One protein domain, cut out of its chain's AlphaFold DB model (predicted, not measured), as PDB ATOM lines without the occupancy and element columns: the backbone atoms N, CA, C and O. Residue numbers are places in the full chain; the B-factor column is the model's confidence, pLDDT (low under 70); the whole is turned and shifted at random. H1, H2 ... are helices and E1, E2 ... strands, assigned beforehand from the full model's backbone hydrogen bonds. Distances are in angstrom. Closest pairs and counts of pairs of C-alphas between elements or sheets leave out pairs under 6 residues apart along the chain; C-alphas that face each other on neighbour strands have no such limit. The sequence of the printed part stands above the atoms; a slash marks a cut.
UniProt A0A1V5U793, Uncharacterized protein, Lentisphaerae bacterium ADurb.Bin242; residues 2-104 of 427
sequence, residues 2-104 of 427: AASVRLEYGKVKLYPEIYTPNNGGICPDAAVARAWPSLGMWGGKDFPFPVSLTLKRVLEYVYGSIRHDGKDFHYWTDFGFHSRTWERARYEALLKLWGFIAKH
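AT A GLANCE: This is residues 2 to 104 of the 427 residues of an uncharacterized protein of Lentisphaerae bacterium ADurb.Bin242 (UniProt A0A1V5U793). Two helices, H4 and H3, lie side by side and run the same way, near each other at the beginning of H3; from the end of H3 the chain goes straight on into the short strand E1 and a small turn that folds back beside it, with the little helix H1 next to E1. Much of the rest is long unnamed chain, and the small helix H2 sits away from the other named elements, among low-confidence loops. You will read 103 residues, with four named helices and one named strand in the order H1, H2, H3, E1, H4; the class is mostly helix, though just 46 residues, under half, are in named elements. The whole is only just compact, close to loose, with a radius of gyration of the C-alphas of 15.0 A, and it is elongated, spanning 49 by 32 by 18 A.

IN THESE COORDINATES: Begin with the longest helix by residues, H4, residues 88 to 103: find C-alpha 88 at (5.849, 2.214, 53.215), and from there the helix runs 22.8 A to C-alpha 103 at (18.993, -16.452, 53.047). Next look at H3, residues 51 to 64, which begins with C-alpha 51 at (-0.076, -6.308, 52.933) and is 19.1 A long from first to last C-alpha. After Ser 65 comes the strand E1, residues 66 to 68, 7.1 A long. Go back to the first printed residue, Ala 2, with its C-alpha at (5.883, -17.082, 33.828), to find H1, residues 2 to 8, which is 10.5 A long. The remaining helix, H2, residues 30 to 35, is 8.7 A long.

HOW THE PARTS SIT: Start at H4, which touches H3 with 7 pairs of C-alphas within 8 A. Look for the closest pair at the C-alphas of Val 51 and Arg 90, 5.5 A apart. H3 touches H4 with residues 51 to 55 alone. The two helices run the same way at a shallow tilt of 28 degrees, and their centres are 10.9 A apart. Beyond Gly 64, H3 and E1 meet only through their link, which is tight with 1 residue. E1 pairs with no named strand, but its residues 67 to 68 form a short antiparallel pairing with residues 73 to 74. Now look at H1 and E1: their closest C-alphas are those of Ala 3 and Arg 67, 5.5 A apart, and 6 pairs of their C-alphas are within 8 A. H1 and H3 are only just apart, with their closest C-alphas at 8.2 A. H1 and H4 are apart, and so are E1 and H4. H2 is apart from H1, from H3, from H4 and from E1. In the backbones of H1, H2 and H3 every O i to N i+4 pair is within hydrogen-bond range; in H4 it is 11 of 12.

THE WHOLE: The two C-alphas farthest apart are those of Lys 45 and Lys 71, at 49.3 A, while the first and last printed C-alphas, of Ala 2 and His 104, are 21.2 A apart. The printed part has no cut. Three links are long: 21 residues from H1 to H2, 15 from H2 to H3, and 19 from E1 to H4. Read the B-factor column for the model's confidence: the mean pLDDT of the printed part is 74.2, and 32 residues are under 70, namely residue 2, residues 19 to 48 and residue 84. H2 lies within that low stretch, with a mean of 39, while E1 has a mean of 94 and H4 a mean of 93.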
ATOM      1  N   ALA A   2       4.504 -17.603  33.741       69.25
ATOM      2  CA  ALA A   2       5.883 -17.082  33.828       69.25
ATOM      3  C   ALA A   2       6.960 -18.179  33.658       69.25
ATOM      4  O   ALA A   2       7.910 -18.009  32.895       69.25
ATOM      5  N   ALA A   3       6.767 -19.331  34.310       73.44
ATOM      6  CA  ALA A   3       7.651 -20.488  34.171       73.44
ATOM      7  C   ALA A   3       7.698 -21.041  32.732       73.44
ATOM      8  O   ALA A   3       8.783 -21.329  32.236       73.44
ATOM      9  N   SER A   4       6.552 -21.137  32.043       74.19
ATOM     10  CA  SER A   4       6.478 -21.644  30.665       74.19
ATOM     11  C   SER A   4       7.100 -20.683  29.651       74.19
ATOM     12  O   SER A   4       7.860 -21.121  28.795       74.19
ATOM     13  N   VAL A   5       6.899 -19.368  29.801       76.12
ATOM     14  CA  VAL A   5       7.592 -18.360  28.976       76.12
ATOM     15  C   VAL A   5       9.107 -18.470  29.149       76.12
ATOM     16  O   VAL A   5       9.845 -18.451  28.170       76.12
ATOM     17  N   ARG A   6       9.596 -18.639  30.383       79.56
ATOM     18  CA  ARG A   6      11.036 -18.795  30.638       79.56
ATOM     19  C   ARG A   6      11.610 -20.153  30.251       79.56
ATOM     20  O   ARG A   6      12.828 -20.258  30.148       79.56
ATOM     21  N   LEU A   7      10.790 -21.185  30.064       81.44
ATOM     22  CA  LEU A   7      11.271 -22.442  29.488       81.44
ATOM     23  C   LEU A   7      11.743 -22.233  28.051       81.44
ATOM     24  O   LEU A   7      12.813 -22.717  27.697       81.44
ATOM     25  N   GLU A   8      10.978 -21.484  27.258       75.62
ATOM     26  CA  GLU A   8      11.320 -21.203  25.859       75.62
ATOM     27  C   GLU A   8      12.291 -20.020  25.733       75.62
ATOM     28  O   GLU A   8      13.221 -20.036  24.926       75.62
ATOM     29  N   TYR A   9      12.142 -19.012  26.595       78.94
ATOM     30  CA  TYR A   9      12.906 -17.768  26.549       78.94
ATOM     31  C   TYR A   9      13.659 -17.506  27.857       78.94
ATOM     32  O   TYR A   9      13.491 -16.468  28.493       78.94
ATOM     33  N   GLY A  10      14.534 -18.428  28.268       74.50
ATOM     34  CA  GLY A  10      15.211 -18.391  29.577       74.50
ATOM     35  C   GLY A  10      16.060 -17.150  29.892       74.50
ATOM     36  O   GLY A  10      16.437 -16.958  31.044       74.50
ATOM     37  N   LYS A  11      16.346 -16.297  28.898       80.62
ATOM     38  CA  LYS A  11      17.053 -15.014  29.072       80.62
ATOM     39  C   LYS A  11      16.122 -13.810  29.246       80.62
ATOM     40  O   LYS A  11      16.601 -12.726  29.575       80.62
ATOM     41  N   VAL A  12      14.826 -13.965  28.972       81.19
ATOM     42  CA  VAL A  12      13.860 -12.872  29.092       81.19
ATOM     43  C   VAL A  12      13.662 -12.561  30.561       81.19
ATOM     44  O   VAL A  12      13.294 -13.435  31.351       81.19
ATOM     45  N   LYS A  13      13.881 -11.290  30.903       82.69
ATOM     46  CA  LYS A  13      13.537 -10.804  32.225       82.69
ATOM     47  C   LYS A  13      12.036 -10.553  32.315       82.69
ATOM     48  O   LYS A  13      11.467  -9.886  31.455       82.69
ATOM     49  N   LEU A  14      11.414 -11.085  33.355       77.50
ATOM     50  CA  LEU A  14      10.009 -10.898  33.682       77.50
ATOM     51  C   LEU A  14       9.919 -10.169  35.017       77.50
ATOM     52  O   LEU A  14      10.352 -10.699  36.043       77.50
ATOM     53  N   TYR A  15       9.310  -8.990  34.974       80.81
ATOM     54  CA  TYR A  15       9.001  -8.161  36.130       80.81
ATOM     55  C   TYR A  15       7.484  -8.131  36.311       80.81
ATOM     56  O   TYR A  15       6.813  -7.325  35.664       80.81
ATOM     57  N   PRO A  16       6.916  -9.048  37.116       77.25
ATOM     58  CA  PRO A  16       5.475  -9.124  37.273       77.25
ATOM     59  C   PRO A  16       4.928  -7.839  37.885       77.25
ATOM     60  O   PRO A  16       5.528  -7.279  38.808       77.25
ATOM     61  N   GLU A  17       3.777  -7.387  37.395       74.19
ATOM     62  CA  GLU A  17       3.073  -6.271  38.013       74.19
ATOM     63  C   GLU A  17       2.316  -6.757  39.264       74.19
ATOM     64  O   GLU A  17       1.470  -7.654  39.218       74.19
ATOM     65  N   ILE A  18       2.643  -6.174  40.415       74.31
ATOM     66  CA  ILE A  18       1.922  -6.320  41.674       74.31
ATOM     67  C   ILE A  18       0.996  -5.122  41.800       74.31
ATOM     68  O   ILE A  18       1.426  -3.995  42.047       74.31
ATOM     69  N   TYR A  19      -0.300  -5.381  41.681       67.19
ATOM     70  CA  TYR A  19      -1.298  -4.340  41.846       67.19
ATOM     71  C   TYR A  19      -1.561  -4.047  43.325       67.19
ATOM     72  O   TYR A  19      -1.666  -4.967  44.140       67.19
ATOM     73  N   THR A  20      -1.659  -2.759  43.654       62.53
ATOM     74  CA  THR A  20      -1.929  -2.216  44.992       62.53
ATOM     75  C   THR A  20      -3.166  -1.301  44.931       62.53
ATOM     76  O   THR A  20      -3.502  -0.805  43.852       62.53
ATOM     77  N   PRO A  21      -3.885  -1.080  46.051       56.38
ATOM     78  CA  PRO A  21      -5.207  -0.434  46.053       56.38
ATOM     79  C   PRO A  21      -5.231   1.008  45.511       56.38
ATOM     80  O   PRO A  21      -6.285   1.482  45.105       56.38
ATOM     81  N   ASN A  22      -4.084   1.691  45.443       53.22
ATOM     82  CA  ASN A  22      -3.960   3.057  44.918       53.22
ATOM     83  C   ASN A  22      -3.625   3.128  43.413       53.22
ATOM     84  O   ASN A  22      -3.246   4.183  42.902       53.22
ATOM     85  N   ASN A  23      -3.765   2.022  42.680       52.50
ATOM     86  CA  ASN A  23      -3.579   1.998  41.233       52.50
ATOM     87  C   ASN A  23      -4.794   2.619  40.530       52.50
ATOM     88  O   ASN A  23      -5.715   1.919  40.128       52.50
ATOM     89  N   GLY A  24      -4.783   3.949  40.399       45.47
ATOM     90  CA  GLY A  24      -5.842   4.733  39.764       45.47
ATOM     91  C   GLY A  24      -6.360   4.134  38.449       45.47
ATOM     92  O   GLY A  24      -5.588   3.888  37.517       45.47
ATOM     93  N   GLY A  25      -7.682   3.950  38.401       49.38
ATOM     94  CA  GLY A  25      -8.454   3.505  37.240       49.38
ATOM     95  C   GLY A  25      -8.460   1.991  37.014       49.38
ATOM     96  O   GLY A  25      -7.432   1.323  37.113       49.38
ATOM     97  N   ILE A  26      -9.632   1.464  36.643       49.03
ATOM     98  CA  ILE A  26      -9.791   0.108  36.105       49.03
ATOM     99  C   ILE A  26      -8.906   0.023  34.857       49.03
ATOM    100  O   ILE A  26      -9.124   0.756  33.892       49.03
ATOM    101  N   CYS A  27      -7.878  -0.825  34.878       46.81
ATOM    102  CA  CYS A  27      -7.125  -1.107  33.664       46.81
ATOM    103  C   CYS A  27      -8.060  -1.848  32.692       46.81
ATOM    104  O   CYS A  27      -8.621  -2.870  33.084       46.81
ATOM    105  N   PRO A  28      -8.252  -1.360  31.455       41.47
ATOM    106  CA  PRO A  28      -9.140  -2.006  30.488       41.47
ATOM    107  C   PRO A  28      -8.557  -3.307  29.913       41.47
ATOM    108  O   PRO A  28      -9.240  -4.001  29.166       41.47
ATOM    109  N   ASP A  29      -7.304  -3.641  30.236       43.62
ATOM    110  CA  ASP A  29      -6.667  -4.887  29.824       43.62
ATOM    111  C   ASP A  29      -7.173  -6.057  30.689       43.62
ATOM    112  O   ASP A  29      -6.983  -6.106  31.907       43.62
ATOM    113  N   ALA A  30      -7.818  -7.030  30.045       35.91
ATOM    114  CA  ALA A  30      -8.333  -8.222  30.705       35.91
ATOM    115  C   ALA A  30      -7.217  -9.092  31.313       35.91
ATOM    116  O   ALA A  30      -7.452  -9.741  32.329       35.91
ATOM    117  N   ALA A  31      -6.001  -9.094  30.755       39.19
ATOM    118  CA  ALA A  31      -4.850  -9.780  31.344       39.19
ATOM    119  C   ALA A  31      -4.391  -9.098  32.644       39.19
ATOM    120  O   ALA A  31      -4.009  -9.771  33.603       39.19
ATOM    121  N   VAL A  32      -4.525  -7.773  32.718       43.75
ATOM    122  CA  VAL A  32      -4.300  -6.992  33.939       43.75
ATOM    123  C   VAL A  32      -5.401  -7.243  34.969       43.75
ATOM    124  O   VAL A  32      -5.100  -7.475  36.138       43.75
ATOM    125  N   ALA A  33      -6.668  -7.298  34.550       35.78
ATOM    126  CA  ALA A  33      -7.780  -7.682  35.421       35.78
ATOM    127  C   ALA A  33      -7.642  -9.119  35.976       35.78
ATOM    128  O   ALA A  33      -8.083  -9.378  37.090       35.78
ATOM    129  N   ARG A  34      -6.974 -10.034  35.248       39.66
ATOM    130  CA  ARG A  34      -6.623 -11.401  35.700       39.66
ATOM    131  C   ARG A  34      -5.476 -11.433  36.727       39.66
ATOM    132  O   ARG A  34      -5.398 -12.365  37.518       39.66
ATOM    133  N   ALA A  35      -4.577 -10.444  36.715       40.72
ATOM    134  CA  ALA A  35      -3.534 -10.253  37.733       40.72
ATOM    135  C   ALA A  35      -4.019  -9.417  38.943       40.72
ATOM    136  O   ALA A  35      -3.313  -9.267  39.955       40.72
ATOM    137  N   TRP A  36      -5.236  -8.875  38.843       39.53
ATOM    138  CA  TRP A  36      -6.045  -8.391  39.951       39.53
ATOM    139  C   TRP A  36      -6.891  -9.523  40.529       39.53
ATOM    140  O   TRP A  36      -7.305 -10.426  39.805       39.53
ATOM    141  N   PRO A  37      -7.225  -9.456  41.824       39.75
ATOM    142  CA  PRO A  37      -8.282 -10.278  42.356       39.75
ATOM    143  C   PRO A  37      -9.587 -10.090  41.574       39.75
ATOM    144  O   PRO A  37     -10.116  -8.979  41.490       39.75
ATOM    145  N   SER A  38     -10.105 -11.174  41.007       33.53
ATOM    146  CA  SER A  38     -11.050 -11.159  39.890       33.53
ATOM    147  C   SER A  38     -12.517 -10.864  40.264       33.53
ATOM    148  O   SER A  38     -13.438 -11.432  39.684       33.53
ATOM    149  N   LEU A  39     -12.774  -9.972  41.223       36.50
ATOM    150  CA  LEU A  39     -14.141  -9.614  41.636       36.50
ATOM    151  C   LEU A  39     -14.349  -8.126  41.948       36.50
ATOM    152  O   LEU A  39     -15.345  -7.774  42.569       36.50
ATOM    153  N   GLY A  40     -13.420  -7.228  41.586       39.47
ATOM    154  CA  GLY A  40     -13.529  -5.822  42.019       39.47
ATOM    155  C   GLY A  40     -13.623  -5.687  43.548       39.47
ATOM    156  O   GLY A  40     -14.064  -4.669  44.069       39.47
ATOM    157  N   MET A  41     -13.220  -6.745  44.259       43.66
ATOM    158  CA  MET A  41     -13.473  -6.953  45.677       43.66
ATOM    159  C   MET A  41     -12.598  -6.093  46.568       43.66
ATOM    160  O   MET A  41     -12.771  -6.134  47.769       43.66
ATOM    161  N   TRP A  42     -11.654  -5.339  46.015       52.41
ATOM    162  CA  TRP A  42     -10.718  -4.545  46.794       52.41
ATOM    163  C   TRP A  42     -10.588  -3.183  46.119       52.41
ATOM    164  O   TRP A  42     -10.180  -3.091  44.962       52.41
ATOM    165  N   GLY A  43     -11.002  -2.136  46.829       45.25
ATOM    166  CA  GLY A  43     -11.149  -0.783  46.275       45.25
ATOM    167  C   GLY A  43     -12.108   0.131  47.048       45.25
ATOM    168  O   GLY A  43     -12.190   1.318  46.743       45.25
ATOM    169  N   GLY A  44     -12.806  -0.392  48.064       50.41
ATOM    170  CA  GLY A  44     -13.644   0.378  48.989       50.41
ATOM    171  C   GLY A  44     -13.168   0.269  50.440       50.41
ATOM    172  O   GLY A  44     -12.351  -0.588  50.774       50.41
ATOM    173  N   LYS A  45     -13.712   1.121  51.321       48.97
ATOM    174  CA  LYS A  45     -13.469   1.089  52.781       48.97
ATOM    175  C   LYS A  45     -13.731  -0.287  53.412       48.97
ATOM    176  O   LYS A  45     -13.102  -0.610  54.412       48.97
ATOM    177  N   ASP A  46     -14.628  -1.062  52.810       49.28
ATOM    178  CA  ASP A  46     -15.144  -2.320  53.359       49.28
ATOM    179  C   ASP A  46     -14.304  -3.547  52.972       49.28
ATOM    180  O   ASP A  46     -14.481  -4.615  53.548       49.28
ATOM    181  N   PHE A  47     -13.356  -3.391  52.041       56.31
ATOM    182  CA  PHE A  47     -12.433  -4.449  51.638       56.31
ATOM    183  C   PHE A  47     -11.030  -3.860  51.387       56.31
ATOM    184  O   PHE A  47     -10.711  -3.440  50.263       56.31
ATOM    185  N   PRO A  48     -10.179  -3.780  52.432       62.44
ATOM    186  CA  PRO A  48      -8.832  -3.209  52.356       62.44
ATOM    187  C   PRO A  48      -7.789  -4.209  51.835       62.44
ATOM    188  O   PRO A  48      -7.526  -5.205  52.488       62.44
ATOM    189  N   PHE A  49      -7.136  -3.940  50.701       71.88
ATOM    190  CA  PHE A  49      -6.162  -4.869  50.098       71.88
ATOM    191  C   PHE A  49      -4.944  -5.109  51.027       71.88
ATOM    192  O   PHE A  49      -4.066  -4.232  51.135       71.88
ATOM    193  N   PRO A  50      -4.839  -6.273  51.699       78.81
ATOM    194  CA  PRO A  50      -3.912  -6.421  52.813       78.81
ATOM    195  C   PRO A  50      -2.459  -6.513  52.336       78.81
ATOM    196  O   PRO A  50      -2.153  -6.835  51.182       78.81
ATOM    197  N   VAL A  51      -1.516  -6.192  53.227       85.44
ATOM    198  CA  VAL A  51      -0.076  -6.308  52.933       85.44
ATOM    199  C   VAL A  51       0.308  -7.762  52.656       85.44
ATOM    200  O   VAL A  51       1.051  -8.030  51.713       85.44
ATOM    201  N   SER A  52      -0.252  -8.699  53.424       84.75
ATOM    202  CA  SER A  52       0.015 -10.133  53.308       84.75
ATOM    203  C   SER A  52      -0.341 -10.705  51.935       84.75
ATOM    204  O   SER A  52       0.408 -11.529  51.421       84.75
ATOM    205  N   LEU A  53      -1.394 -10.210  51.275       81.69
ATOM    206  CA  LEU A  53      -1.752 -10.639  49.921       81.69
ATOM    207  C   LEU A  53      -0.653 -10.318  48.893       81.69
ATOM    208  O   LEU A  53      -0.371 -11.130  48.012       81.69
ATOM    209  N   THR A  54       0.021  -9.167  49.014       84.06
ATOM    210  CA  THR A  54       1.208  -8.875  48.189       84.06
ATOM    211  C   THR A  54       2.337  -9.854  48.476       84.06
ATOM    212  O   THR A  54       2.983 -10.313  47.540       84.06
ATOM    213  N   LEU A  55       2.570 -10.181  49.745       89.62
ATOM    214  CA  LEU A  55       3.634 -11.099  50.138       89.62
ATOM    215  C   LEU A  55       3.388 -12.524  49.620       89.62
ATOM    216  O   LEU A  55       4.301 -13.090  49.028       89.62
ATOM    217  N   LYS A  56       2.160 -13.051  49.733       89.12
ATOM    218  CA  LYS A  56       1.749 -14.334  49.129       89.12
ATOM    219  C   LYS A  56       2.050 -14.371  47.626       89.12
ATOM    220  O   LYS A  56       2.709 -15.272  47.127       89.12
ATOM    221  N   ARG A  57       1.684 -13.310  46.893       85.31
ATOM    222  CA  ARG A  57       1.985 -13.192  45.450       85.31
ATOM    223  C   ARG A  57       3.486 -13.215  45.167       85.31
ATOM    224  O   ARG A  57       3.916 -13.867  44.222       85.31
ATOM    225  N   VAL A  58       4.287 -12.518  45.975       89.19
ATOM    226  CA  VAL A  58       5.753 -12.549  45.862       89.19
ATOM    227  C   VAL A  58       6.279 -13.968  46.084       89.19
ATOM    228  O   VAL A  58       7.104 -14.422  45.295       89.19
ATOM    229  N   LEU A  59       5.785 -14.681  47.099       92.19
ATOM    230  CA  LEU A  59       6.163 -16.069  47.388       92.19
ATOM    231  C   LEU A  59       5.788 -17.023  46.247       92.19
ATOM    232  O   LEU A  59       6.631 -17.807  45.822       92.19
ATOM    233  N   GLU A  60       4.587 -16.910  45.684       88.25
ATOM    234  CA  GLU A  60       4.149 -17.699  44.523       88.25
ATOM    235  C   GLU A  60       4.991 -17.407  43.264       88.25
ATOM    236  O   GLU A  60       5.319 -18.322  42.507       88.25
ATOM    237  N   TYR A  61       5.436 -16.165  43.042       87.25
ATOM    238  CA  TYR A  61       6.398 -15.893  41.967       87.25
ATOM    239  C   TYR A  61       7.765 -16.510  42.259       87.25
ATOM    240  O   TYR A  61       8.292 -17.236  41.419       87.25
ATOM    241  N   VAL A  62       8.330 -16.248  43.438       91.19
ATOM    242  CA  VAL A  62       9.687 -16.680  43.808       91.19
ATOM    243  C   VAL A  62       9.793 -18.202  43.851       91.19
ATOM    244  O   VAL A  62      10.692 -18.761  43.228       91.19
ATOM    245  N   TYR A  63       8.862 -18.864  44.539       93.50
ATOM    246  CA  TYR A  63       8.910 -20.296  44.841       93.50
ATOM    247  C   TYR A  63       7.904 -21.150  44.062       93.50
ATOM    248  O   TYR A  63       8.112 -22.354  43.970       93.50
ATOM    249  N   GLY A  64       6.845 -20.570  43.491       89.12
ATOM    250  CA  GLY A  64       5.842 -21.300  42.697       89.12
ATOM    251  C   GLY A  64       6.082 -21.265  41.182       89.12
ATOM    252  O   GLY A  64       5.587 -22.123  40.456       89.12
ATOM    253  N   SER A  65       6.883 -20.324  40.666       89.12
ATOM    254  CA  SER A  65       7.196 -20.229  39.227       89.12
ATOM    255  C   SER A  65       8.434 -21.045  38.838       89.12
ATOM    256  O   SER A  65       9.416 -20.506  38.327       89.12
ATOM    257  N   ILE A  66       8.379 -22.354  39.077       92.38
ATOM    258  CA  ILE A  66       9.506 -23.275  38.891       92.38
ATOM    259  C   ILE A  66       9.540 -23.813  37.456       92.38
ATOM    260  O   ILE A  66       8.506 -24.185  36.893       92.38
ATOM    261  N   ARG A  67      10.739 -23.931  36.877       93.88
ATOM    262  CA  ARG A  67      10.966 -24.654  35.616       93.88
ATOM    263  C   ARG A  67      12.148 -25.620  35.701       93.88
ATOM    264  O   ARG A  67      13.093 -25.350  36.435       93.88
ATOM    265  N   HIS A  68      12.134 -26.686  34.902       95.12
ATOM    266  CA  HIS A  68      13.268 -27.607  34.752       95.12
ATOM    267  C   HIS A  68      13.789 -27.614  33.305       95.12
ATOM    268  O   HIS A  68      13.037 -27.868  32.360       95.12
ATOM    269  N   ASP A  69      15.081 -27.345  33.111       92.69
ATOM    270  CA  ASP A  69      15.706 -27.223  31.780       92.69
ATOM    271  C   ASP A  69      16.410 -28.501  31.288       92.69
ATOM    272  O   ASP A  69      17.060 -28.503  30.242       92.69
ATOM    273  N   GLY A  70      16.267 -29.593  32.041       92.69
ATOM    274  CA  GLY A  70      16.914 -30.874  31.766       92.69
ATOM    275  C   GLY A  70      18.245 -31.051  32.495       92.69
ATOM    276  O   GLY A  70      18.869 -32.097  32.343       92.69
ATOM    277  N   LYS A  71      18.673 -30.060  33.279       94.12
ATOM    278  CA  LYS A  71      19.828 -30.167  34.172       94.12
ATOM    279  C   LYS A  71      19.463 -29.775  35.590       94.12
ATOM    280  O   LYS A  71      19.727 -30.541  36.506       94.12
ATOM    281  N   ASP A  72      18.837 -28.611  35.735       94.88
ATOM    282  CA  ASP A  72      18.591 -28.000  37.033       94.88
ATOM    283  C   ASP A  72      17.165 -27.447  37.138       94.88
ATOM    284  O   ASP A  72      16.492 -27.137  36.143       94.88
ATOM    285  N   PHE A  73      16.714 -27.282  38.381       96.12
ATOM    286  CA  PHE A  73      15.528 -26.500  38.699       96.12
ATOM    287  C   PHE A  73      15.880 -25.017  38.745       96.12
ATOM    288  O   PHE A  73      16.829 -24.601  39.404       96.12
ATOM    289  N   HIS A  74      15.068 -24.205  38.079       94.25
ATOM    290  CA  HIS A  74      15.207 -22.758  38.068       94.25
ATOM    291  C   HIS A  74      13.975 -22.135  38.700       94.25
ATOM    292  O   HIS A  74      12.851 -22.314  38.222       94.25
ATOM    293  N   TYR A  75      14.223 -21.378  39.758       92.56
ATOM    294  CA  TYR A  75      13.247 -20.532  40.423       92.56
ATOM    295  C   TYR A  75      13.268 -19.126  39.824       92.56
ATOM    296  O   TYR A  75      14.120 -18.791  38.994       92.56
ATOM    297  N   TRP A  76      12.314 -18.284  40.210       87.62
ATOM    298  CA  TRP A  76      12.297 -16.909  39.735       87.62
ATOM    299  C   TRP A  76      13.385 -16.088  40.447       87.62
ATOM    300  O   TRP A  76      13.362 -15.917  41.662       87.62
ATOM    301  N   THR A  77      14.340 -15.569  39.673       83.69
ATOM    302  CA  THR A  77      15.532 -14.856  40.176       83.69
ATOM    303  C   THR A  77      15.725 -13.488  39.522       83.69
ATOM    304  O   THR A  77      16.839 -12.977  39.451       83.69
ATOM    305  N   ASP A  78      14.666 -12.892  38.974       80.81
ATOM    306  CA  ASP A  78      14.790 -11.571  38.333       80.81
ATOM    307  C   ASP A  78      14.696 -10.426  39.330       80.81
ATOM    308  O   ASP A  78      15.034  -9.292  38.992       80.81
ATOM    309  N   PHE A  79      14.272 -10.741  40.556       77.19
ATOM    310  CA  PHE A  79      14.355  -9.870  41.719       77.19
ATOM    311  C   PHE A  79      13.704  -8.491  41.521       77.19
ATOM    312  O   PHE A  79      14.136  -7.510  42.121       77.19
ATOM    313  N   GLY A  80      12.661  -8.397  40.692       79.81
ATOM    314  CA  GLY A  80      11.934  -7.149  40.478       79.81
ATOM    315  C   GLY A  80      10.435  -7.345  40.300       79.81
ATOM    316  O   GLY A  80       9.982  -8.265  39.626       79.81
ATOM    317  N   PHE A  81       9.665  -6.432  40.875       82.00
ATOM    318  CA  PHE A  81       8.226  -6.345  40.682       82.00
ATOM    319  C   PHE A  81       7.878  -4.927  40.269       82.00
ATOM    320  O   PHE A  81       8.423  -3.964  40.813       82.00
ATOM    321  N   HIS A  82       6.959  -4.796  39.325       77.31
ATOM    322  CA  HIS A  82       6.397  -3.502  38.980       77.31
ATOM    323  C   HIS A  82       5.211  -3.222  39.899       77.31
ATOM    324  O   HIS A  82       4.357  -4.071  40.096       77.31
ATOM    325  N   SER A  83       5.149  -2.035  40.482       75.00
ATOM    326  CA  SER A  83       3.951  -1.526  41.149       75.00
ATOM    327  C   SER A  83       3.932  -0.027  40.916       75.00
ATOM    328  O   SER A  83       4.988   0.606  40.998       75.00
ATOM    329  N   ARG A  84       2.762   0.556  40.625       67.69
ATOM    330  CA  ARG A  84       2.679   2.012  40.429       67.69
ATOM    331  C   ARG A  84       2.976   2.763  41.727       67.69
ATOM    332  O   ARG A  84       3.579   3.829  41.677       67.69
ATOM    333  N   THR A  85       2.610   2.176  42.871       71.12
ATOM    334  CA  THR A  85       2.835   2.766  44.195       71.12
ATOM    335  C   THR A  85       3.247   1.702  45.213       71.12
ATOM    336  O   THR A  85       2.517   0.736  45.461       71.12
ATOM    337  N   TRP A  86       4.399   1.912  45.853       79.62
ATOM    338  CA  TRP A  86       4.845   1.154  47.024       79.62
ATOM    339  C   TRP A  86       4.590   1.956  48.298       79.62
ATOM    340  O   TRP A  86       5.333   2.868  48.647       79.62
ATOM    341  N   GLU A  87       3.527   1.600  49.012       84.25
ATOM    342  CA  GLU A  87       3.267   2.121  50.354       84.25
ATOM    343  C   GLU A  87       4.350   1.638  51.326       84.25
ATOM    344  O   GLU A  87       4.772   0.478  51.265       84.25
ATOM    345  N   ARG A  88       4.761   2.501  52.265       88.38
ATOM    346  CA  ARG A  88       5.849   2.214  53.215       88.38
ATOM    347  C   ARG A  88       5.688   0.863  53.917       88.38
ATOM    348  O   ARG A  88       6.615   0.062  53.892       88.38
ATOM    349  N   ALA A  89       4.511   0.585  54.484       89.25
ATOM    350  CA  ALA A  89       4.247  -0.667  55.198       89.25
ATOM    351  C   ALA A  89       4.435  -1.908  54.306       89.25
ATOM    352  O   ALA A  89       4.980  -2.919  54.741       89.25
ATOM    353  N   ARG A  90       4.028  -1.818  53.035       88.25
ATOM    354  CA  ARG A  90       4.156  -2.904  52.059       88.25
ATOM    355  C   ARG A  90       5.605  -3.104  51.630       88.25
ATOM    356  O   ARG A  90       6.047  -4.241  51.509       88.25
ATOM    357  N   TYR A  91       6.345  -2.012  51.447       89.75
ATOM    358  CA  TYR A  91       7.766  -2.061  51.117       89.75
ATOM    359  C   TYR A  91       8.601  -2.627  52.274       89.75
ATOM    360  O   TYR A  91       9.416  -3.519  52.064       89.75
ATOM    361  N   GLU A  92       8.354  -2.195  53.515       93.94
ATOM    362  CA  GLU A  92       9.018  -2.751  54.704       93.94
ATOM    363  C   GLU A  92       8.727  -4.249  54.875       93.94
ATOM    364  O   GLU A  92       9.628  -5.029  55.188       93.94
ATOM    365  N   ALA A  93       7.484  -4.671  54.636       92.75
ATOM    366  CA  ALA A  93       7.109  -6.078  54.694       92.75
ATOM    367  C   ALA A  93       7.769  -6.903  53.575       92.75
ATOM    368  O   ALA A  93       8.257  -8.004  53.836       92.75
ATOM    369  N   LEU A  94       7.858  -6.350  52.360       92.06
ATOM    370  CA  LEU A  94       8.604  -6.952  51.256       92.06
ATOM    371  C   LEU A  94      10.082  -7.126  51.618       92.06
ATOM    372  O   LEU A  94      10.608  -8.214  51.426       92.06
ATOM    373  N   LEU A  95      10.740  -6.105  52.179       93.38
ATOM    374  CA  LEU A  95      12.151  -6.188  52.580       93.38
ATOM    375  C   LEU A  95      12.393  -7.273  53.638       93.38
ATOM    376  O   LEU A  95      13.364  -8.021  53.537       93.38
ATOM    377  N   LYS A  96      11.498  -7.397  54.629       94.38
ATOM    378  CA  LYS A  96      11.568  -8.468  55.638       94.38
ATOM    379  C   LYS A  96      11.452  -9.850  54.997       94.38
ATOM    380  O   LYS A  96      12.297 -10.707  55.247       94.38
ATOM    381  N   LEU A  97      10.453 -10.043  54.133       94.50
ATOM    382  CA  LEU A  97      10.275 -11.285  53.381       94.50
ATOM    383  C   LEU A  97      11.491 -11.588  52.494       94.50
ATOM    384  O   LEU A  97      11.938 -12.730  52.402       94.50
ATOM    385  N   TRP A  98      12.064 -10.560  51.873       94.38
ATOM    386  CA  TRP A  98      13.237 -10.701  51.021       94.38
ATOM    387  C   TRP A  98      14.471 -11.163  51.782       94.38
ATOM    388  O   TRP A  98      15.271 -11.917  51.240       94.38
ATOM    389  N   GLY A  99      14.608 -10.765  53.051       94.75
ATOM    390  CA  GLY A  99      15.650 -11.284  53.935       94.75
ATOM    391  C   GLY A  99      15.588 -12.808  54.075       94.75
ATOM    392  O   GLY A  99      16.625 -13.467  54.026       94.75
ATOM    393  N   PHE A 100      14.381 -13.380  54.172       94.12
ATOM    394  CA  PHE A 100      14.192 -14.834  54.140       94.12
ATOM    395  C   PHE A 100      14.570 -15.418  52.773       94.12
ATOM    396  O   PHE A 100      15.365 -16.354  52.715       94.12
ATOM    397  N   ILE A 101      14.067 -14.837  51.678       94.88
ATOM    398  CA  ILE A 101      14.331 -15.312  50.307       94.88
ATOM    399  C   ILE A 101      15.831 -15.333  49.988       94.88
ATOM    400  O   ILE A 101      16.343 -16.316  49.460       94.88
ATOM    401  N   ALA A 102      16.551 -14.269  50.341       94.62
ATOM    402  CA  ALA A 102      17.986 -14.162  50.104       94.62
ATOM    403  C   ALA A 102      18.797 -15.165  50.939       94.62
ATOM    404  O   ALA A 102      19.835 -15.643  50.484       94.62
ATOM    405  N   LYS A 103      18.335 -15.490  52.154       95.00
ATOM    406  CA  LYS A 103      18.993 -16.452  53.047       95.00
ATOM    407  C   LYS A 103      18.728 -17.907  52.652       95.00
ATOM    408  O   LYS A 103      19.574 -18.759  52.907       95.00
ATOM    409  N   HIS A 104      17.580 -18.177  52.034       95.31
ATOM    410  CA  HIS A 104      17.110 -19.522  51.702       95.31
ATOM    411  C   HIS A 104      16.825 -19.674  50.200       95.31
ATOM    412  O   HIS A 104      15.688 -19.951  49.815       95.31
TER     413      HIS A 104